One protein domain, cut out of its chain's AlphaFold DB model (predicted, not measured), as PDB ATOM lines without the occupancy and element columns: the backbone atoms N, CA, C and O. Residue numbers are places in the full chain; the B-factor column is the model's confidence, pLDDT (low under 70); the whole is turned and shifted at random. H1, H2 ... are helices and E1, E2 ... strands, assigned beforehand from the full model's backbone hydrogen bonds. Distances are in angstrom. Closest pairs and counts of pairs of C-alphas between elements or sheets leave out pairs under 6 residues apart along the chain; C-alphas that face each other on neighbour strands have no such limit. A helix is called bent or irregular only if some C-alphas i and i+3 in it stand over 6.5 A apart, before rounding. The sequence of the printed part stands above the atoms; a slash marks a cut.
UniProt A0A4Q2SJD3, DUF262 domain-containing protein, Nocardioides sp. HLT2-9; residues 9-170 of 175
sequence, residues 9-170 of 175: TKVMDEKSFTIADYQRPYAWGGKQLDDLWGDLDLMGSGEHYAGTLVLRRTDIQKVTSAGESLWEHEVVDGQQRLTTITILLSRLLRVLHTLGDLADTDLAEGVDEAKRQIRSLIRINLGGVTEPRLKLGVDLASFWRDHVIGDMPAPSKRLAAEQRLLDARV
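This is residues 9 to 170 of the 175 residues of the protein "DUF262 domain-containing protein" of Nocardioides sp. HLT2-9 (UniProt A0A4Q2SJD3). A strongly twisted sheet of three strands, E1 E3 E2, sits at one end of a long helical hairpin, H3 and H4, which runs away from it. A small strand hairpin, E4 and E5, follows H4, and two helices side by side, H5 and H6, make a second helical part; H2 is near H3, and residues 41 to 47, of which 41 belongs to H2, stand free. The printed part has 162 residues, with six named helices and five named strands in the order H1 E1 H2 E2 E3 H3 H4 E4 E5 H5 H6. The larger sheet is mixed, the smaller antiparallel, and the class is mixed, helices and strands. The whole is compact, with a radius of gyration of the C-alphas of 16.2 A and spans of 48 by 41 by 38 A.

Start in the larger sheet with E1, residues 15 to 18, E3, residues 69 to 77, 23.7 A long, and E2, residues 54 to 63, 23.2 A long, which bends by 81 degrees at residue 59. Find C-alpha 79 at (131.480, 139.180, 152.022); from there H3, residues 79 to 100, runs 31.4 A. H4, residues 105 to 122, runs 26.0 A. E4 is residues 123 to 126 and E5 residues 129 to 132. H1, residues 9 to 13, begins at C-alpha 9, (118.348, 132.406, 144.454). H2 is residues 30 to 41, H5 residues 138 to 149, and H6, residues 160 to 167, ends at C-alpha 167, (129.366, 154.623, 145.877). H5 is irregular: C-alphas 139 and 142 are 7.6 A apart.

In the larger sheet look first at inner strand E3. It is parallel to E1, with N 73 and O 16 2.8 A apart, and forms an antiparallel hairpin with E2, with N 62 and O 70 2.8 A apart. Residues 134 to 135 make a short parallel pairing with residues 17 to 18 of E1. H3 only grazes this sheet, with its residues 79 to 82. H3 and H4 touch as a helical hairpin, at a shallow tilt of 24 degrees, opposite ways; their closest C-alphas, of Gly 100 and Ala 108, are 5.6 A apart. The hairpin E4 and E5 has N 126 and O 129 2.8 A apart. H3, with residues 87 to 90 alone, and H5 only just touch, with 3 pairs of C-alphas within 8 A, the closest those of Ser 90 and Ile 149 at 6.2 A. H5 and H6 touch at a shallow tilt of 15 degrees, the same way, the C-alphas of Val 148 and Leu 166 closest at 6.9 A. H1 touches H4 at residues 120 to 121 alone, the C-alphas of Met 12 and Leu 121 closest at 5.9 A. Every O i to N i+4 pair is within hydrogen-bond range in H1, H2, H3 and H6, against 13 of 14 in H4 and 5 of 8 in H5.

The two C-alphas farthest apart, of Tyr 22 and Thr 105, are 48.6 A apart. The printed part has no cut. The links E1 to H2 and H2 to E2 are long. The mean pLDDT of the printed part is 91.5; look at residues 44 to 46 for the values under 70.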
ATOM      1  N   THR A   9     119.733 132.488 143.976       88.06
ATOM      2  CA  THR A   9     118.348 132.406 144.454       88.06
ATOM      3  C   THR A   9     118.185 131.295 145.482       88.06
ATOM      4  O   THR A   9     117.741 131.556 146.595       88.06
ATOM      5  N   LYS A  10     118.650 130.081 145.163       88.69
ATOM      6  CA  LYS A  10     118.553 128.937 146.071       88.69
ATOM      7  C   LYS A  10     119.347 129.160 147.361       88.69
ATOM      8  O   LYS A  10     118.836 128.939 148.458       88.69
ATOM      9  N   VAL A  11     120.579 129.662 147.243       89.69
ATOM     10  CA  VAL A  11     121.417 129.974 148.410       89.69
ATOM     11  C   VAL A  11     120.724 130.989 149.313       89.69
ATOM     12  O   VAL A  11     120.741 130.822 150.533       89.69
ATOM     13  N   MET A  12     120.129 132.030 148.728       89.19
ATOM     14  CA  MET A  12     119.530 133.125 149.474       89.19
ATOM     15  C   MET A  12     118.171 132.778 150.072       89.19
ATOM     16  O   MET A  12     117.961 133.123 151.228       89.19
ATOM     17  N   ASP A  13     117.276 132.099 149.356       86.88
ATOM     18  CA  ASP A  13     115.897 131.874 149.809       86.88
ATOM     19  C   ASP A  13     115.815 131.063 151.109       86.88
ATOM     20  O   ASP A  13     115.021 131.390 151.992       86.88
ATOM     21  N   GLU A  14     116.706 130.093 151.297       86.38
ATOM     22  CA  GLU A  14     116.690 129.166 152.438       86.38
ATOM     23  C   GLU A  14     117.435 129.680 153.685       86.38
ATOM     24  O   GLU A  14     117.449 129.031 154.737       86.38
ATOM     25  N   LYS A  15     118.136 130.817 153.576       94.25
ATOM     26  CA  LYS A  15     119.136 131.246 154.565       94.25
ATOM     27  C   LYS A  15     118.971 132.729 154.902       94.25
ATOM     28  O   LYS A  15     118.479 133.526 154.107       94.25
ATOM     29  N   SER A  16     119.407 133.115 156.098       96.56
ATOM     30  CA  SER A  16     119.703 134.522 156.405       96.56
ATOM     31  C   SER A  16     121.194 134.673 156.664       96.56
ATOM     32  O   SER A  16     121.841 133.704 157.057       96.56
ATOM     33  N   PHE A  17     121.752 135.853 156.409       97.88
ATOM     34  CA  PHE A  17     123.197 136.057 156.410       97.88
ATOM     35  C   PHE A  17     123.614 137.140 157.391       97.88
ATOM     36  O   PHE A  17     122.948 138.168 157.520       97.88
ATOM     37  N   THR A  18     124.769 136.941 158.012       97.62
ATOM     38  CA  THR A  18     125.430 137.947 158.839       97.62
ATOM     39  C   THR A  18     126.918 138.024 158.500       97.62
ATOM     40  O   THR A  18     127.561 137.006 158.248       97.62
ATOM     41  N   ILE A  19     127.474 139.231 158.450       97.19
ATOM     42  CA  ILE A  19     128.920 139.470 158.383       97.19
ATOM     43  C   ILE A  19     129.346 139.949 159.771       97.19
ATOM     44  O   ILE A  19     128.926 141.019 160.200       97.19
ATOM     45  N   ALA A  20     130.156 139.149 160.466       94.19
ATOM     46  CA  ALA A  20     130.575 139.421 161.841       94.19
ATOM     47  C   ALA A  20     131.521 140.633 161.958       94.19
ATOM     48  O   ALA A  20     132.250 140.954 161.023       94.19
ATOM     49  N   ASP A  21     131.577 141.257 163.136       92.38
ATOM     50  CA  ASP A  21     132.344 142.495 163.381       92.38
ATOM     51  C   ASP A  21     133.860 142.344 163.225       92.38
ATOM     52  O   ASP A  21     134.559 143.304 162.910       92.38
ATOM     53  N   TYR A  22     134.385 141.136 163.431       91.44
ATOM     54  CA  TYR A  22     135.804 140.856 163.218       91.44
ATOM     55  C   TYR A  22     136.183 140.779 161.733       91.44
ATOM     56  O   TYR A  22     137.370 140.733 161.404       91.44
ATOM     57  N   GLN A  23     135.200 140.734 160.829       92.38
ATOM     58  CA  GLN A  23     135.449 140.781 159.396       92.38
ATOM     59  C   GLN A  23     135.740 142.208 158.943       92.38
ATOM     60  O   GLN A  23     135.240 143.194 159.482       92.38
ATOM     61  N   ARG A  24     136.538 142.330 157.880       92.31
ATOM     62  CA  ARG A  24     136.849 143.643 157.314       92.31
ATOM     63  C   ARG A  24     135.568 144.345 156.816       92.31
ATOM     64  O   ARG A  24     134.819 143.734 156.044       92.31
ATOM     65  N   PRO A  25     135.367 145.639 157.136       94.44
ATOM     66  CA  PRO A  25     134.267 146.433 156.591       94.44
ATOM     67  C   PRO A  25     134.229 146.450 155.057       94.44
ATOM     68  O   PRO A  25     135.211 146.113 154.384       94.44
ATOM     69  N   TYR A  26     133.104 146.891 154.487       96.62
ATOM     70  CA  TYR A  26     132.977 147.048 153.038       96.62
ATOM     71  C   TYR A  26     134.055 147.993 152.481       96.62
ATOM     72  O   TYR A  26     134.268 149.100 152.985       96.62
ATOM     73  N   ALA A  27     134.776 147.526 151.465       95.81
ATOM     74  CA  ALA A  27     136.016 148.134 150.993       95.81
ATOM     75  C   ALA A  27     136.167 148.148 149.467       95.81
ATOM     76  O   ALA A  27     137.136 148.738 148.984       95.81
ATOM     77  N   TRP A  28     135.248 147.534 148.714       95.62
ATOM     78  CA  TRP A  28     135.238 147.655 147.255       95.62
ATOM     79  C   TRP A  28     135.065 149.118 146.832       95.62
ATOM     80  O   TRP A  28     134.301 149.875 147.433       95.62
ATOM     81  N   GLY A  29     135.841 149.519 145.829       93.38
ATOM     82  CA  GLY A  29     135.745 150.807 145.149       93.38
ATOM     83  C   GLY A  29     135.564 150.596 143.647       93.38
ATOM     84  O   GLY A  29     135.312 149.476 143.213       93.38
ATOM     85  N   GLY A  30     135.733 151.665 142.859       91.25
ATOM     86  CA  GLY A  30     135.438 151.675 141.416       91.25
ATOM     87  C   GLY A  30     135.974 150.458 140.663       91.25
ATOM     88  O   GLY A  30     135.184 149.715 140.108       91.25
ATOM     89  N   LYS A  31     137.274 150.161 140.784       92.44
ATOM     90  CA  LYS A  31     137.886 149.019 140.088       92.44
ATOM     91  C   LYS A  31     137.168 147.685 140.344       92.44
ATOM     92  O   LYS A  31     136.889 146.970 139.400       92.44
ATOM     93  N   GLN A  32     136.876 147.338 141.602       93.94
ATOM     94  CA  GLN A  32     136.211 146.062 141.897       93.94
ATOM     95  C   GLN A  32     134.757 146.038 141.419       93.94
ATOM     96  O   GLN A  32     134.235 144.970 141.116       93.94
ATOM     97  N   LEU A  33     134.101 147.200 141.391       92.25
ATOM     98  CA  LEU A  33     132.764 147.326 140.824       92.25
ATOM     99  C   LEU A  33     132.819 147.135 139.307       92.25
ATOM    100  O   LEU A  33     132.037 146.353 138.790       92.25
ATOM    101  N   ASP A  34     133.765 147.778 138.624       89.56
ATOM    102  CA  ASP A  34     133.980 147.651 137.178       89.56
ATOM    103  C   ASP A  34     134.314 146.202 136.789       89.56
ATOM    104  O   ASP A  34     133.754 145.683 135.827       89.56
ATOM    105  N   ASP A  35     135.153 145.519 137.578       89.56
ATOM    106  CA  ASP A  35     135.457 144.096 137.392       89.56
ATOM    107  C   ASP A  35     134.177 143.237 137.527       89.56
ATOM    108  O   ASP A  35     133.911 142.390 136.678       89.56
ATOM    109  N   LEU A  36     133.337 143.492 138.546       87.62
ATOM    110  CA  LEU A  36     132.049 142.798 138.702       87.62
ATOM    111  C   LEU A  36     131.118 143.056 137.507       87.62
ATOM    112  O   LEU A  36     130.430 142.140 137.067       87.62
ATOM    113  N   TRP A  37     131.070 144.287 136.999       86.12
ATOM    114  CA  TRP A  37     130.255 144.632 135.835       86.12
ATOM    115  C   TRP A  37     130.725 143.921 134.577       86.12
ATOM    116  O   TRP A  37     129.902 143.336 133.883       86.12
ATOM    117  N   GLY A  38     132.035 143.901 134.331       85.25
ATOM    118  CA  GLY A  38     132.609 143.150 133.221       85.25
ATOM    119  C   GLY A  38     132.258 141.664 133.301       85.25
ATOM    120  O   GLY A  38     131.853 141.076 132.301       85.25
ATOM    121  N   ASP A  39     132.330 141.070 134.495       84.00
ATOM    122  CA  ASP A  39     131.923 139.678 134.701       84.00
ATOM    123  C   ASP A  39     130.431 139.466 134.397       84.00
ATOM    124  O   ASP A  39     130.087 138.468 133.767       84.00
ATOM    125  N   LEU A  40     129.557 140.391 134.820       82.38
ATOM    126  CA  LEU A  40     128.111 140.350 134.558       82.38
ATOM    127  C   LEU A  40     127.773 140.540 133.071       82.38
ATOM    128  O   LEU A  40     126.900 139.838 132.571       82.38
ATOM    129  N   ASP A  41     128.466 141.422 132.353       81.00
ATOM    130  CA  ASP A  41     128.259 141.645 130.913       81.00
ATOM    131  C   ASP A  41     128.688 140.431 130.076       81.00
ATOM    132  O   ASP A  41     128.124 140.147 129.018       81.00
ATOM    133  N   LEU A  42     129.675 139.677 130.568       80.56
ATOM    134  CA  LEU A  42     130.089 138.401 129.990       80.56
ATOM    135  C   LEU A  42     129.143 137.248 130.362       80.56
ATOM    136  O   LEU A  42     129.279 136.156 129.795       80.56
ATOM    137  N   MET A  43     128.193 137.462 131.284       75.94
ATOM    138  CA  MET A  43     127.151 136.485 131.580       75.94
ATOM    139  C   MET A  43     126.126 136.468 130.444       75.94
ATOM    140  O   MET A  43     125.190 137.259 130.399       75.94
ATOM    141  N   GLY A  44     126.319 135.560 129.490       69.50
ATOM    142  CA  GLY A  44     125.326 135.259 128.464       69.50
ATOM    143  C   GLY A  44     124.144 134.469 129.038       69.50
ATOM    144  O   GLY A  44     123.850 134.489 130.228       69.50
ATOM    145  N   SER A  45     123.471 133.688 128.194       69.44
ATOM    146  CA  SER A  45     122.327 132.855 128.598       69.44
ATOM    147  C   SER A  45     122.708 131.543 129.313       69.44
ATOM    148  O   SER A  45     121.891 130.624 129.364       69.44
ATOM    149  N   GLY A  46     123.953 131.401 129.781       69.44
ATOM    150  CA  GLY A  46     124.484 130.178 130.393       69.44
ATOM    151  C   GLY A  46     124.596 130.255 131.916       69.44
ATOM    152  O   GLY A  46     124.354 131.291 132.528       69.44
ATOM    153  N   GLU A  47     124.996 129.151 132.548       75.62
ATOM    154  CA  GLU A  47     125.409 129.181 133.952       75.62
ATOM    155  C   GLU A  47     126.802 129.805 134.066       75.62
ATOM    156  O   GLU A  47     127.761 129.340 133.445       75.62
ATOM    157  N   HIS A  48     126.922 130.845 134.888       78.56
ATOM    158  CA  HIS A  48     128.189 131.514 135.147       78.56
ATOM    159  C   HIS A  48     128.601 131.334 136.602       78.56
ATOM    160  O   HIS A  48     127.820 131.515 137.539       78.56
ATOM    161  N   TYR A  49     129.868 130.985 136.798       82.19
ATOM    162  CA  TYR A  49     130.430 130.857 138.129       82.19
ATOM    163  C   TYR A  49     130.670 132.246 138.732       82.19
ATOM    164  O   TYR A  49     131.669 132.899 138.449       82.19
ATOM    165  N   ALA A  50     129.772 132.671 139.621       80.56
ATOM    166  CA  ALA A  50     129.874 133.939 140.349       80.56
ATOM    167  C   ALA A  50     130.851 133.886 141.547       80.56
ATOM    168  O   ALA A  50     130.914 134.813 142.358       80.56
ATOM    169  N   GLY A  51     131.631 132.807 141.674       84.38
ATOM    170  CA  GLY A  51     132.616 132.602 142.733       84.38
ATOM    171  C   GLY A  51     132.128 131.814 143.949       84.38
ATOM    172  O   GLY A  51     130.970 131.430 144.057       84.38
ATOM    173  N   THR A  52     133.044 131.562 144.889       90.88
ATOM    174  CA  THR A  52     132.765 130.790 146.114       90.88
ATOM    175  C   THR A  52     132.228 131.676 147.234       90.88
ATOM    176  O   THR A  52     132.773 132.747 147.507       90.88
ATOM    177  N   LEU A  53     131.202 131.201 147.934       93.25
ATOM    178  CA  LEU A  53     130.751 131.750 149.210       93.25
ATOM    179  C   LEU A  53     131.082 130.736 150.308       93.25
ATOM    180  O   LEU A  53     130.680 129.578 150.213       93.25
ATOM    181  N   VAL A  54     131.826 131.148 151.335       95.00
ATOM    182  CA  VAL A  54     132.099 130.278 152.488       95.00
ATOM    183  C   VAL A  54     131.176 130.693 153.617       95.00
ATOM    184  O   VAL A  54     131.249 131.818 154.106       95.00
ATOM    185  N   LEU A  55     130.306 129.772 154.020       95.56
ATOM    186  CA  LEU A  55     129.296 129.998 155.042       95.56
ATOM    187  C   LEU A  55     129.560 129.134 156.269       95.56
ATOM    188  O   LEU A  55     129.935 127.965 156.158       95.56
ATOM    189  N   ARG A  56     129.294 129.699 157.442       95.75
ATOM    190  CA  ARG A  56     129.234 128.973 158.708       95.75
ATOM    191  C   ARG A  56     127.837 129.119 159.286       95.75
ATOM    192  O   ARG A  56     127.441 130.213 159.670       95.75
ATOM    193  N   ARG A  57     127.088 128.020 159.364       95.88
ATOM    194  CA  ARG A  57     125.794 128.007 160.052       95.88
ATOM    195  C   ARG A  57     125.980 128.389 161.524       95.88
ATOM    196  O   ARG A  57     126.914 127.917 162.168       95.88
ATOM    197  N   THR A  58     125.094 129.239 162.022       95.88
ATOM    198  CA  THR A  58     124.995 129.616 163.437       95.88
ATOM    199  C   THR A  58     123.875 128.825 164.121       95.88
ATOM    200  O   THR A  58     123.078 128.157 163.455       95.88
ATOM    201  N   ASP A  59     123.771 128.945 165.443       96.00
ATOM    202  CA  ASP A  59     122.676 128.347 166.221       96.00
ATOM    203  C   ASP A  59     121.386 129.189 166.196       96.00
ATOM    204  O   ASP A  59     120.398 128.848 166.844       96.00
ATOM    205  N   ILE A  60     121.367 130.290 165.437       95.25
ATOM    206  CA  ILE A  60     120.214 131.179 165.326       95.25
ATOM    207  C   ILE A  60     119.293 130.674 164.211       95.25
ATOM    208  O   ILE A  60     119.640 130.677 163.025       95.25
ATOM    209  N   GLN A  61     118.082 130.283 164.601       95.19
ATOM    210  CA  GLN A  61     116.979 129.983 163.697       95.19
ATOM    211  C   GLN A  61     115.953 131.117 163.736       95.19
ATOM    212  O   GLN A  61     115.591 131.612 164.803       95.19
ATOM    213  N   LYS A  62     115.471 131.516 162.564       93.62
ATOM    214  CA  LYS A  62     114.428 132.525 162.383       93.62
ATOM    215  C   LYS A  62     113.218 131.870 161.735       93.62
ATOM    216  O   LYS A  62     113.378 131.016 160.868       93.62
ATOM    217  N   VAL A  63     112.023 132.289 162.133       93.06
ATOM    218  CA  VAL A  63     110.771 131.852 161.505       93.06
ATOM    219  C   VAL A  63     110.167 133.044 160.782       93.06
ATOM    220  O   VAL A  63     109.922 134.083 161.400       93.06
ATOM    221  N   THR A  64     109.979 132.920 159.469       92.06
ATOM    222  CA  THR A  64     109.348 133.972 158.668       92.06
ATOM    223  C   THR A  64     107.872 134.087 159.024       92.06
ATOM    224  O   THR A  64     107.258 133.154 159.540       92.06
ATOM    225  N   SER A  65     107.257 135.223 158.713       90.69
ATOM    226  CA  SER A  65     105.806 135.394 158.867       90.69
ATOM    227  C   SER A  65     104.989 134.439 157.986       90.69
ATOM    228  O   SER A  65     103.809 134.244 158.252       90.69
ATOM    229  N   ALA A  66     105.610 133.816 156.975       89.00
ATOM    230  CA  ALA A  66     105.022 132.736 156.181       89.00
ATOM    231  C   ALA A  66     105.185 131.343 156.832       89.00
ATOM    232  O   ALA A  66     104.721 130.351 156.281       89.00
ATOM    233  N   GLY A  67     105.822 131.257 158.004       90.44
ATOM    234  CA  GLY A  67     106.070 130.010 158.731       90.44
ATOM    235  C   GLY A  67     107.329 129.256 158.295       90.44
ATOM    236  O   GLY A  67     107.544 128.126 158.732       90.44
ATOM    237  N   GLU A  68     108.180 129.851 157.459       90.31
ATOM    238  CA  GLU A  68     109.387 129.192 156.953       90.31
ATOM    239  C   GLU A  68     110.529 129.312 157.960       90.31
ATOM    240  O   GLU A  68     110.756 130.367 158.551       90.31
ATOM    241  N   SER A  69     111.284 128.232 158.141       92.06
ATOM    242  CA  SER A  69     112.453 128.224 159.019       92.06
ATOM    243  C   SER A  69     113.721 128.575 158.248       92.06
ATOM    244  O   SER A  69     114.151 127.811 157.390       92.06
ATOM    245  N   LEU A  70     114.361 129.684 158.611       93.81
ATOM    246  CA  LEU A  70     115.633 130.137 158.051       93.81
ATOM    247  C   LEU A  70     116.736 130.011 159.098       93.81
ATOM    248  O   LEU A  70     116.639 130.573 160.189       93.81
ATOM    249  N   TRP A  71     117.823 129.328 158.754       95.44
ATOM    250  CA  TRP A  71     119.023 129.320 159.590       95.44
ATOM    251  C   TRP A  71     119.912 130.508 159.241       95.44
ATOM    252  O   TRP A  71     120.185 130.779 158.065       95.44
ATOM    253  N   GLU A  72     120.371 131.230 160.259       96.81
ATOM    254  CA  GLU A  72     121.360 132.282 160.065       96.81
ATOM    255  C   GLU A  72     122.738 131.668 159.805       96.81
ATOM    256  O   GLU A  72     123.195 130.763 160.508       96.81
ATOM    257  N   HIS A  73     123.392 132.166 158.765       97.44
ATOM    258  CA  HIS A  73     124.724 131.781 158.343       97.44
ATOM    259  C   HIS A  73     125.635 132.997 158.399       97.44
ATOM    260  O   HIS A  73     125.348 134.050 157.829       97.44
ATOM    261  N   GLU A  74     126.776 132.835 159.043       97.50
ATOM    262  CA  GLU A  74     127.839 133.808 158.948       97.50
ATOM    263  C   GLU A  74     128.589 133.652 157.625       97.50
ATOM    264  O   GLU A  74     128.946 132.542 157.220       97.50
ATOM    265  N   VAL A  75     128.853 134.776 156.967       97.38
ATOM    266  CA  VAL A  75     129.679 134.842 155.765       97.38
ATOM    267  C   VAL A  75     131.147 134.934 156.176       97.38
ATOM    268  O   VAL A  75     131.601 135.963 156.675       97.38
ATOM    269  N   VAL A  76     131.889 133.849 155.960       96.06
ATOM    270  CA  VAL A  76     133.316 133.732 156.304       96.06
ATOM    271  C   VAL A  76     134.208 134.246 155.173       96.06
ATOM    272  O   VAL A  76     135.246 134.844 155.438       96.06
ATOM    273  N   ASP A  77     133.797 134.022 153.921       95.25
ATOM    274  CA  ASP A  77     134.458 134.529 152.715       95.25
ATOM    275  C   ASP A  77     133.416 134.863 151.637       95.25
ATOM    276  O   ASP A  77     132.335 134.274 151.603       95.25
ATOM    277  N   GLY A  78     133.736 135.815 150.757       94.50
ATOM    278  CA  GLY A  78     132.820 136.351 149.745       94.50
ATOM    279  C   GLY A  78     131.975 137.543 150.216       94.50
ATOM    280  O   GLY A  78     131.082 137.980 149.492       94.50
ATOM    281  N   GLN A  79     132.272 138.112 151.390       95.81
ATOM    282  CA  GLN A  79     131.480 139.180 152.022       95.81
ATOM    283  C   GLN A  79     131.290 140.427 151.143       95.81
ATOM    284  O   GLN A  79     130.187 140.955 151.042       95.81
ATOM    285  N   GLN A  80     132.347 140.883 150.464       95.44
ATOM    286  CA  GLN A  80     132.303 142.088 149.628       95.44
ATOM    287  C   GLN A  80     131.430 141.868 148.388       95.44
ATOM    288  O   GLN A  80     130.617 142.721 148.033       95.44
ATOM    289  N   ARG A  81     131.550 140.685 147.774       94.56
ATOM    290  CA  ARG A  81     130.754 140.288 146.614       94.56
ATOM    291  C   ARG A  81     129.284 140.138 146.980       94.56
ATOM    292  O   ARG A  81     128.450 140.750 146.325       94.56
ATOM    293  N   LEU A  82     128.964 139.392 148.040       95.69
ATOM    294  CA  LEU A  82     127.573 139.213 148.466       95.69
ATOM    295  C   LEU A  82     126.926 140.553 148.842       95.69
ATOM    296  O   LEU A  82     125.788 140.814 148.454       95.69
ATOM    297  N   THR A  83     127.668 141.433 149.523       97.06
ATOM    298  CA  THR A  83     127.205 142.797 149.827       97.06
ATOM    299  C   THR A  83     126.901 143.566 148.542       97.06
ATOM    300  O   THR A  83     125.814 144.121 148.408       97.06
ATOM    301  N   THR A  84     127.810 143.551 147.563       96.00
ATOM    302  CA  THR A  84     127.644 144.283 146.294       96.00
ATOM    303  C   THR A  84     126.495 143.735 145.448       96.00
ATOM    304  O   THR A  84     125.691 144.513 144.947       96.00
ATOM    305  N   ILE A  85     126.345 142.412 145.355       94.00
ATOM    306  CA  ILE A  85     125.200 141.770 144.690       94.00
ATOM    307  C   ILE A  85     123.891 142.175 145.377       94.00
ATOM    308  O   ILE A  85     122.915 142.509 144.712       94.00
ATOM    309  N   THR A  86     123.870 142.224 146.710       96.12
ATOM    310  CA  THR A  86     122.680 142.661 147.454       96.12
ATOM    311  C   THR A  86     122.355 144.137 147.184       96.12
ATOM    312  O   THR A  86     121.183 144.491 147.037       96.12
ATOM    313  N   ILE A  87     123.371 145.004 147.052       96.12
ATOM    314  CA  ILE A  87     123.191 146.402 146.625       96.12
ATOM    315  C   ILE A  87     122.594 146.454 145.218       96.12
ATOM    316  O   ILE A  87     121.596 147.148 145.020       96.12
ATOM    317  N   LEU A  88     123.153 145.700 144.267       93.81
ATOM    318  CA  LEU A  88     122.675 145.626 142.886       93.81
ATOM    319  C   LEU A  88     121.198 145.220 142.821       93.81
ATOM    320  O   LEU A  88     120.398 145.924 142.208       93.81
ATOM    321  N   LEU A  89     120.817 144.152 143.527       94.38
ATOM    322  CA  LEU A  89     119.428 143.703 143.649       94.38
ATOM    323  C   LEU A  89     118.528 144.803 144.231       94.38
ATOM    324  O   LEU A  89     117.449 145.076 143.708       94.38
ATOM    325  N   SER A  90     118.989 145.509 145.268       95.19
ATOM    326  CA  SER A  90     118.249 146.640 145.837       95.19
ATOM    327  C   SER A  90     118.061 147.789 144.838       95.19
ATOM    328  O   SER A  90     117.013 148.436 144.837       95.19
ATOM    329  N   ARG A  91     119.053 148.067 143.981       93.81
ATOM    330  CA  ARG A  91     118.938 149.085 142.923       93.81
ATOM    331  C   ARG A  91     117.995 148.646 141.812       93.81
ATOM    332  O   ARG A  91     117.161 149.446 141.395       93.81
ATOM    333  N   LEU A  92     118.081 147.386 141.391       92.81
ATOM    334  CA  LEU A  92     117.184 146.806 140.398       92.81
ATOM    335  C   LEU A  92     115.727 146.879 140.865       92.81
ATOM    336  O   LEU A  92     114.871 147.335 140.115       92.81
ATOM    337  N   LEU A  93     115.456 146.549 142.133       93.88
ATOM    338  CA  LEU A  93     114.117 146.682 142.714       93.88
ATOM    339  C   LEU A  93     113.571 148.110 142.583       93.88
ATOM    340  O   LEU A  93     112.402 148.300 142.255       93.88
ATOM    341  N   ARG A  94     114.412 149.123 142.814       91.56
ATOM    342  CA  ARG A  94     114.008 150.526 142.676       91.56
ATOM    343  C   ARG A  94     113.702 150.905 141.228       91.56
ATOM    344  O   ARG A  94     112.715 151.594 140.995       91.56
ATOM    345  N   VAL A  95     114.513 150.449 140.274       91.19
ATOM    346  CA  VAL A  95     114.247 150.664 138.842       91.19
ATOM    347  C   VAL A  95     112.927 150.004 138.442       91.19
ATOM    348  O   VAL A  95     112.110 150.636 137.783       91.19
ATOM    349  N   LEU A  96     112.666 148.780 138.910       92.25
ATOM    350  CA  LEU A  96     111.402 148.082 138.664       92.25
ATOM    351  C   LEU A  96     110.192 148.809 139.261       92.25
ATOM    352  O   LEU A  96     109.116 148.771 138.674       92.25
ATOM    353  N   HIS A  97     110.338 149.480 140.408       90.12
ATOM    354  CA  HIS A  97     109.291 150.362 140.932       90.12
ATOM    355  C   HIS A  97     108.970 151.491 139.952       90.12
ATOM    356  O   HIS A  97     107.814 151.628 139.572       90.12
ATOM    357  N   THR A  98     109.985 152.207 139.465       88.94
ATOM    358  CA  THR A  98     109.794 153.279 138.477       88.94
ATOM    359  C   THR A  98     109.223 152.775 137.150       88.94
ATOM    360  O   THR A  98     108.394 153.452 136.556       88.94
ATOM    361  N   LEU A  99     109.635 151.593 136.683       87.88
ATOM    362  CA  LEU A  99     109.090 150.991 135.462       87.88
ATOM    363  C   LEU A  99     107.631 150.565 135.628       87.88
ATOM    364  O   LEU A  99     106.839 150.772 134.719       87.88
ATOM    365  N   GLY A 100     107.268 149.997 136.780       85.19
ATOM    366  CA  GLY A 100     105.892 149.582 137.052       85.19
ATOM    367  C   GLY A 100     104.901 150.744 137.042       85.19
ATOM    368  O   GLY A 100     103.778 150.562 136.595       85.19
ATOM    369  N   ASP A 101     105.329 151.940 137.451       82.44
ATOM    370  CA  ASP A 101     104.496 153.151 137.400       82.44
ATOM    371  C   ASP A 101     104.201 153.615 135.955       82.44
ATOM    372  O   ASP A 101     103.312 154.437 135.735       82.44
ATOM    373  N   LEU A 102     104.951 153.103 134.971       83.12
ATOM    374  CA  LEU A 102     104.875 153.467 133.551       83.12
ATOM    375  C   LEU A 102     104.385 152.318 132.650       83.12
ATOM    376  O   LEU A 102     104.227 152.522 131.447       83.12
ATOM    377  N   ALA A 103     104.206 151.118 133.202       80.94
ATOM    378  CA  ALA A 103     103.914 149.900 132.453       80.94
ATOM    379  C   ALA A 103     102.428 149.786 132.066       80.94
ATOM    380  O   ALA A 103     101.546 150.241 132.794       80.94
ATOM    381  N   ASP A 104     102.152 149.137 130.930       82.69
ATOM    382  CA  ASP A 104     100.814 148.625 130.618       82.69
ATOM    383  C   ASP A 104     100.513 147.338 131.409       82.69
ATOM    384  O   ASP A 104     101.360 146.835 132.151       82.69
ATOM    385  N   THR A 105      99.287 146.817 131.294       78.81
ATOM    386  CA  THR A 105      98.811 145.690 132.112       78.81
ATOM    387  C   THR A 105      99.686 144.439 131.980       78.81
ATOM    388  O   THR A 105     100.006 143.819 132.992       78.81
ATOM    389  N   ASP A 106     100.115 144.095 130.763       78.31
ATOM    390  CA  ASP A 106     100.887 142.873 130.509       78.31
ATOM    391  C   ASP A 106     102.323 142.997 131.045       78.31
ATOM    392  O   ASP A 106     102.859 142.065 131.652       78.31
ATOM    393  N   LEU A 107     102.953 144.168 130.889       83.38
ATOM    394  CA  LEU A 107     104.277 144.425 131.454       83.38
ATOM    395  C   LEU A 107     104.235 144.548 132.988       83.38
ATOM    396  O   LEU A 107     105.198 144.167 133.664       83.38
ATOM    397  N   ALA A 108     103.131 145.043 133.552       86.12
ATOM    398  CA  ALA A 108     102.969 145.228 134.990       86.12
ATOM    399  C   ALA A 108     103.031 143.902 135.766       86.12
ATOM    400  O   ALA A 108     103.713 143.837 136.792       86.12
ATOM    401  N   GLU A 109     102.402 142.832 135.266       87.31
ATOM    402  CA  GLU A 109     102.421 141.521 135.932       87.31
ATOM    403  C   GLU A 109     103.844 140.958 136.062       87.31
ATOM    404  O   GLU A 109     104.262 140.543 137.150       87.31
ATOM    405  N   GLY A 110     104.617 140.998 134.971       89.69
ATOM    406  CA  GLY A 110     106.006 140.532 134.960       89.69
ATOM    407  C   GLY A 110     106.916 141.374 135.857       89.69
ATOM    408  O   GLY A 110     107.744 140.839 136.600       89.69
ATOM    409  N   VAL A 111     106.728 142.696 135.850       92.00
ATOM    410  CA  VAL A 111     107.457 143.619 136.728       92.00
ATOM    411  C   VAL A 111     107.141 143.346 138.200       92.00
ATOM    412  O   VAL A 111     108.048 143.349 139.036       92.00
ATOM    413  N   ASP A 112     105.883 143.085 138.540       92.19
ATOM    414  CA  ASP A 112     105.481 142.816 139.917       92.19
ATOM    415  C   ASP A 112     105.992 141.471 140.433       92.19
ATOM    416  O   ASP A 112     106.396 141.382 141.598       92.19
ATOM    417  N   GLU A 113     106.061 140.451 139.577       92.62
ATOM    418  CA  GLU A 113     106.723 139.192 139.917       92.62
ATOM    419  C   GLU A 113     108.218 139.396 140.179       92.62
ATOM    420  O   GLU A 113     108.718 139.010 141.241       92.62
ATOM    421  N   ALA A 114     108.921 140.112 139.298       93.25
ATOM    422  CA  ALA A 114     110.334 140.432 139.497       93.25
ATOM    423  C   ALA A 114     110.572 141.227 140.797       93.25
ATOM    424  O   ALA A 114     111.502 140.935 141.555       93.25
ATOM    425  N   LYS A 115     109.700 142.194 141.124       94.94
ATOM    426  CA  LYS A 115     109.760 142.928 142.400       94.94
ATOM    427  C   LYS A 115     109.594 141.999 143.601       94.94
ATOM    428  O   LYS A 115     110.275 142.201 144.607       94.94
ATOM    429  N   ARG A 116     108.663 141.035 143.550       93.50
ATOM    430  CA  ARG A 116     108.438 140.074 144.644       93.50
ATOM    431  C   ARG A 116     109.674 139.209 144.870       93.50
ATOM    432  O   ARG A 116     110.156 139.173 146.001       93.50
ATOM    433  N   GLN A 117     110.216 138.623 143.805       93.19
ATOM    434  CA  GLN A 117     111.414 137.781 143.860       93.19
ATOM    435  C   GLN A 117     112.627 138.553 144.387       93.19
ATOM    436  O   GLN A 117     113.274 138.148 145.346       93.19
ATOM    437  N   ILE A 118     112.916 139.738 143.846       94.94
ATOM    438  CA  ILE A 118     114.066 140.521 144.317       94.94
ATOM    439  C   ILE A 118     113.876 140.960 145.774       94.94
ATOM    440  O   ILE A 118     114.831 140.958 146.556       94.94
ATOM    441  N   ARG A 119     112.646 141.313 146.174       94.94
ATOM    442  CA  ARG A 119     112.344 141.681 147.562       94.94
ATOM    443  C   ARG A 119     112.594 140.514 148.522       94.94
ATOM    444  O   ARG A 119     113.161 140.780 149.582       94.94
ATOM    445  N   SER A 120     112.219 139.278 148.178       93.38
ATOM    446  CA  SER A 120     112.465 138.103 149.034       93.38
ATOM    447  C   SER A 120     113.953 137.785 149.172       93.38
ATOM    448  O   SER A 120     114.378 137.342 150.241       93.38
ATOM    449  N   LEU A 121     114.766 138.079 148.153       95.12
ATOM    450  CA  LEU A 121     116.219 137.904 148.215       95.12
ATOM    451  C   LEU A 121     116.883 138.903 149.170       95.12
ATOM    452  O   LEU A 121     117.790 138.543 149.910       95.12
ATOM    453  N   ILE A 122     116.441 140.161 149.213       95.94
ATOM    454  CA  ILE A 122     117.132 141.197 150.007       95.94
ATOM    455  C   ILE A 122     116.527 141.434 151.397       95.94
ATOM    456  O   ILE A 122     117.179 142.039 152.253       95.94
ATOM    457  N   ARG A 123     115.295 140.980 151.650       95.62
ATOM    458  CA  ARG A 123     114.559 141.192 152.906       95.62
ATOM    459  C   ARG A 123     113.883 139.915 153.390       95.62
ATOM    460  O   ARG A 123     113.447 139.092 152.596       95.62
ATOM    461  N   ILE A 124     113.725 139.816 154.704       95.25
ATOM    462  CA  ILE A 124     112.923 138.789 155.372       95.25
ATOM    463  C   ILE A 124     111.914 139.456 156.305       95.25
ATOM    464  O   ILE A 124     112.180 140.524 156.857       95.25
ATOM    465  N   ASN A 125     110.744 138.841 156.460       94.31
ATOM    466  CA  ASN A 125     109.699 139.323 157.356       94.31
ATOM    467  C   ASN A 125     109.570 138.363 158.543       94.31
ATOM    468  O   ASN A 125     109.267 137.191 158.342       94.31
ATOM    469  N   LEU A 126     109.820 138.858 159.753       91.44
ATOM    470  CA  LEU A 126     109.808 138.105 161.005       91.44
ATOM    471  C   LEU A 126     108.776 138.733 161.944       91.44
ATOM    472  O   LEU A 126     108.975 139.849 162.421       91.44
ATOM    473  N   GLY A 127     107.660 138.045 162.193       87.12
ATOM    474  CA  GLY A 127     106.622 138.540 163.107       87.12
ATOM    475  C   GLY A 127     106.096 139.935 162.738       87.12
ATOM    476  O   GLY A 127     105.885 140.770 163.611       87.12
ATOM    477  N   GLY A 128     105.956 140.216 161.439       88.44
ATOM    478  CA  GLY A 128     105.540 141.519 160.907       88.44
ATOM    479  C   GLY A 128     106.664 142.552 160.754       88.44
ATOM    480  O   GLY A 128     106.466 143.567 160.086       88.44
ATOM    481  N   VAL A 129     107.860 142.296 161.292       90.69
ATOM    482  CA  VAL A 129     109.026 143.177 161.144       90.69
ATOM    483  C   VAL A 129     109.816 142.784 159.904       90.69
ATOM    484  O   VAL A 129     110.215 141.634 159.744       90.69
ATOM    485  N   THR A 130     110.072 143.745 159.019       93.38
ATOM    486  CA  THR A 130     110.926 143.519 157.846       93.38
ATOM    487  C   THR A 130     112.371 143.880 158.174       93.38
ATOM    488  O   THR A 130     112.658 145.026 158.511       93.38
ATOM    489  N   GLU A 131     113.286 142.924 158.026       94.25
ATOM    490  CA  GLU A 131     114.725 143.134 158.197       94.25
ATOM    491  C   GLU A 131     115.510 142.765 156.926       94.25
ATOM    492  O   GLU A 131     115.025 141.983 156.101       94.25
ATOM    493  N   PRO A 132     116.719 143.320 156.722       97.06
ATOM    494  CA  PRO A 132     117.604 142.878 155.649       97.06
ATOM    495  C   PRO A 132     117.951 141.392 155.793       97.06
ATOM    496  O   PRO A 132     118.304 140.944 156.886       97.06
ATOM    497  N   ARG A 133     117.905 140.637 154.687       97.25
ATOM    498  CA  ARG A 133     118.307 139.220 154.679       97.25
ATOM    499  C   ARG A 133     119.807 139.056 154.944       97.25
ATOM    500  O   ARG A 133     120.203 138.094 155.595       97.25
ATOM    501  N   LEU A 134     120.621 140.002 154.466       97.94
ATOM    502  CA  LEU A 134     122.037 140.155 154.808       97.94
ATOM    503  C   LEU A 134     122.194 141.260 155.853       97.94
ATOM    504  O   LEU A 134     121.807 142.397 155.590       97.94
ATOM    505  N   LYS A 135     122.794 140.953 157.001       97.44
ATOM    506  CA  LYS A 135     123.189 141.928 158.025       97.44
ATOM    507  C   LYS A 135     124.697 142.165 157.968       97.44
ATOM    508  O   LYS A 135     125.471 141.221 157.818       97.44
ATOM    509  N   LEU A 136     125.103 143.427 158.073       97.56
ATOM    510  CA  LEU A 136     126.508 143.800 158.254       97.56
ATOM    511  C   LEU A 136     126.823 143.931 159.747       97.56
ATOM    512  O   LEU A 136     125.900 144.038 160.557       97.56
ATOM    513  N   GLY A 137     128.114 143.960 160.079       94.38
ATOM    514  CA  GLY A 137     128.589 144.191 161.443       94.38
ATOM    515  C   GLY A 137     128.033 145.478 162.061       94.38
ATOM    516  O   GLY A 137     127.581 146.379 161.347       94.38
ATOM    517  N   VAL A 138     128.062 145.565 163.389       92.19
ATOM    518  CA  VAL A 138     127.379 146.573 164.216       92.19
ATOM    519  C   VAL A 138     127.654 148.005 163.768       92.19
ATOM    520  O   VAL A 138     126.722 148.807 163.715       92.19
ATOM    521  N   ASP A 139     128.884 148.297 163.342       92.38
ATOM    522  CA  ASP A 139     129.305 149.620 162.867       92.38
ATOM    523  C   ASP A 139     128.583 150.063 161.587       92.38
ATOM    524  O   ASP A 139     128.433 151.255 161.336       92.38
ATOM    525  N   LEU A 140     128.138 149.113 160.759       96.06
ATOM    526  CA  LEU A 140     127.456 149.373 159.490       96.06
ATOM    527  C   LEU A 140     125.992 148.931 159.498       96.06
ATOM    528  O   LEU A 140     125.283 149.206 158.535       96.06
ATOM    529  N   ALA A 141     125.518 148.250 160.543       95.62
ATOM    530  CA  ALA A 141     124.214 147.588 160.557       95.62
ATOM    531  C   ALA A 141     123.040 148.559 160.349       95.62
ATOM    532  O   ALA A 141     122.157 148.300 159.525       95.62
ATOM    533  N   SER A 142     123.029 149.683 161.073       96.06
ATOM    534  CA  SER A 142     122.001 150.721 160.918       96.06
ATOM    535  C   SER A 142     122.103 151.386 159.550       96.06
ATOM    536  O   SER A 142     121.111 151.462 158.830       96.06
ATOM    537  N   PHE A 143     123.315 151.775 159.150       97.12
ATOM    538  CA  PHE A 143     123.542 152.448 157.881       97.12
ATOM    539  C   PHE A 143     123.122 151.584 156.685       97.12
ATOM    540  O   PHE A 143     122.449 152.050 155.765       97.12
ATOM    541  N   TRP A 144     123.472 150.300 156.725       97.25
ATOM    542  CA  TRP A 144     123.082 149.296 155.745       97.25
ATOM    543  C   TRP A 144     121.565 149.151 155.644       97.25
ATOM    544  O   TRP A 144     121.002 149.254 154.554       97.25
ATOM    545  N   ARG A 145     120.893 148.945 156.781       96.88
ATOM    546  CA  ARG A 145     119.440 148.771 156.824       96.88
ATOM    547  C   ARG A 145     118.715 150.011 156.320       96.88
ATOM    548  O   ARG A 145     117.818 149.874 155.497       96.88
ATOM    549  N   ASP A 146     119.101 151.188 156.796       95.94
ATOM    550  CA  ASP A 146     118.305 152.402 156.628       95.94
ATOM    551  C   ASP A 146     118.652 153.120 155.318       95.94
ATOM    552  O   ASP A 146     117.761 153.475 154.551       95.94
ATOM    553  N   HIS A 147     119.940 153.267 154.997       95.25
ATOM    554  CA  HIS A 147     120.393 154.114 153.887       95.25
ATOM    555  C   HIS A 147     120.764 153.347 152.617       95.25
ATOM    556  O   HIS A 147     120.738 153.925 151.525       95.25
ATOM    557  N   VAL A 148     121.120 152.065 152.736       95.38
ATOM    558  CA  VAL A 148     121.491 151.234 151.581       95.38
ATOM    559  C   VAL A 148     120.303 150.406 151.109       95.38
ATOM    560  O   VAL A 148     119.873 150.568 149.970       95.38
ATOM    561  N   ILE A 149     119.734 149.581 151.992       95.44
ATOM    562  CA  ILE A 149     118.570 148.738 151.690       95.44
ATOM    563  C   ILE A 149     117.269 149.537 151.799       95.44
ATOM    564  O   ILE A 149     116.404 149.430 150.930       95.44
ATOM    565  N   GLY A 150     117.120 150.341 152.852       91.56
ATOM    566  CA  GLY A 150     115.935 151.154 153.142       91.56
ATOM    567  C   GLY A 150     115.798 152.423 152.304       91.56
ATOM    568  O   GLY A 150     114.756 153.067 152.370       91.56
ATOM    569  N   ASP A 151     116.815 152.768 151.503       88.19
ATOM    570  CA  ASP A 151     116.843 153.946 150.623       88.19
ATOM    571  C   ASP A 151     116.622 155.305 151.339       88.19
ATOM    572  O   ASP A 151     116.421 156.323 150.670       88.19
ATOM    573  N   MET A 152     116.724 155.373 152.675       92.94
ATOM    574  CA  MET A 152     116.621 156.632 153.419       92.94
ATOM    575  C   MET A 152     117.783 157.580 153.069       92.94
ATOM    576  O   MET A 152     118.907 157.114 152.840       92.94
ATOM    577  N   PRO A 153     117.571 158.912 153.078       93.44
ATOM    578  CA  PRO A 153     118.639 159.885 152.854       93.44
ATOM    579  C   PRO A 153     119.827 159.641 153.788       93.44
ATOM    580  O   PRO A 153     119.648 159.498 154.996       93.44
ATOM    581  N   ALA A 154     121.034 159.570 153.226       93.00
ATOM    582  CA  ALA A 154     122.234 159.301 154.009       93.00
ATOM    583  C   ALA A 154     122.674 160.546 154.805       93.00
ATOM    584  O   ALA A 154     122.584 161.663 154.283       93.00
ATOM    585  N   PRO A 155     123.199 160.381 156.032       92.81
ATOM    586  CA  PRO A 155     123.743 161.482 156.818       92.81
ATOM    587  C   PRO A 155     124.958 162.123 156.132       92.81
ATOM    588  O   PRO A 155     125.684 161.490 155.367       92.81
ATOM    589  N   SER A 156     125.215 163.399 156.431       90.38
ATOM    590  CA  SER A 156     126.341 164.141 155.851       90.38
ATOM    591  C   SER A 156     127.695 163.575 156.294       90.38
ATOM    592  O   SER A 156     128.550 163.293 155.450       90.38
ATOM    593  N   LYS A 157     127.868 163.359 157.604       92.12
ATOM    594  CA  LYS A 157     129.048 162.727 158.204       92.12
ATOM    595  C   LYS A 157     128.930 161.211 158.109       92.12
ATOM    596  O   LYS A 157     127.945 160.651 158.581       92.12
ATOM    597  N   ARG A 158     129.945 160.577 157.525       93.25
ATOM    598  CA  ARG A 158     129.977 159.141 157.243       93.25
ATOM    599  C   ARG A 158     131.362 158.551 157.474       93.25
ATOM    600  O   ARG A 158     132.371 159.237 157.308       93.25
ATOM    601  N   LEU A 159     131.401 157.272 157.822       93.75
ATOM    602  CA  LEU A 159     132.606 156.454 157.798       93.75
ATOM    603  C   LEU A 159     133.028 156.175 156.348       93.75
ATOM    604  O   LEU A 159     132.220 156.179 155.418       93.75
ATOM    605  N   ALA A 160     134.304 155.852 156.143       94.75
ATOM    606  CA  ALA A 160     134.807 155.531 154.806       94.75
ATOM    607  C   ALA A 160     134.128 154.291 154.191       94.75
ATOM    608  O   ALA A 160     133.981 154.209 152.975       94.75
ATOM    609  N   ALA A 161     133.724 153.315 155.009       95.44
ATOM    610  CA  ALA A 161     132.995 152.135 154.538       95.44
ATOM    611  C   ALA A 161     131.542 152.466 154.152       95.44
ATOM    612  O   ALA A 161     131.056 151.980 153.136       95.44
ATOM    613  N   GLU A 162     130.877 153.356 154.896       96.81
ATOM    614  CA  GLU A 162     129.536 153.858 154.565       96.81
ATOM    615  C   GLU A 162     129.527 154.625 153.239       96.81
ATOM    616  O   GLU A 162     128.641 154.426 152.411       96.81
ATOM    617  N   GLN A 163     130.544 155.461 152.996       95.50
ATOM    618  CA  GLN A 163     130.705 156.129 151.704       95.50
ATOM    619  C   GLN A 163     130.860 155.109 150.569       95.50
ATOM    620  O   GLN A 163     130.167 155.225 149.566       95.50
ATOM    621  N   ARG A 164     131.681 154.066 150.747       95.69
ATOM    622  CA  ARG A 164     131.841 153.013 149.730       95.69
ATOM    623  C   ARG A 164     130.549 152.245 149.457       95.69
ATOM    624  O   ARG A 164     130.259 151.950 148.303       95.69
ATOM    625  N   LEU A 165     129.753 151.956 150.491       96.44
ATOM    626  CA  LEU A 165     128.428 151.347 150.316       96.44
ATOM    627  C   LEU A 165     127.512 152.230 149.456       96.44
ATOM    628  O   LEU A 165     126.741 151.715 148.651       96.44
ATOM    629  N   LEU A 166     127.594 153.554 149.610       94.62
ATOM    630  CA  LEU A 166     126.848 154.489 148.769       94.62
ATOM    631  C   LEU A 166     127.404 154.576 147.351       94.62
ATOM    632  O   LEU A 166     126.618 154.608 146.407       94.62
ATOM    633  N   ASP A 167     128.724 154.584 147.192       92.88
ATOM    634  CA  ASP A 167     129.366 154.623 145.877       92.88
ATOM    635  C   ASP A 167     128.963 153.397 145.046       92.88
ATOM    636  O   ASP A 167     128.630 153.534 143.872       92.88
ATOM    637  N   ALA A 168     128.859 152.224 145.679       93.31
ATOM    638  CA  ALA A 168     128.375 150.994 145.053       93.31
ATOM    639  C   ALA A 168     126.891 151.036 144.630       93.31
ATOM    640  O   ALA A 168     126.464 150.218 143.817       93.31
ATOM    641  N   ARG A 169     126.079 151.979 145.139       89.31
ATOM    642  CA  ARG A 169     124.683 152.174 144.684       89.31
ATOM    643  C   ARG A 169     124.600 152.900 143.349       89.31
ATOM    644  O   ARG A 169     123.567 152.809 142.679       89.31
ATOM    645  N   VAL A 170     125.624 153.679 143.006       78.12
ATOM    646  CA  VAL A 170     125.690 154.403 141.740       78.12
ATOM    647  C   VAL A 170     126.123 153.394 140.688       78.12
ATOM    648  O   VAL A 170     127.311 153.216 140.442       78.12
TER     649      VAL A 170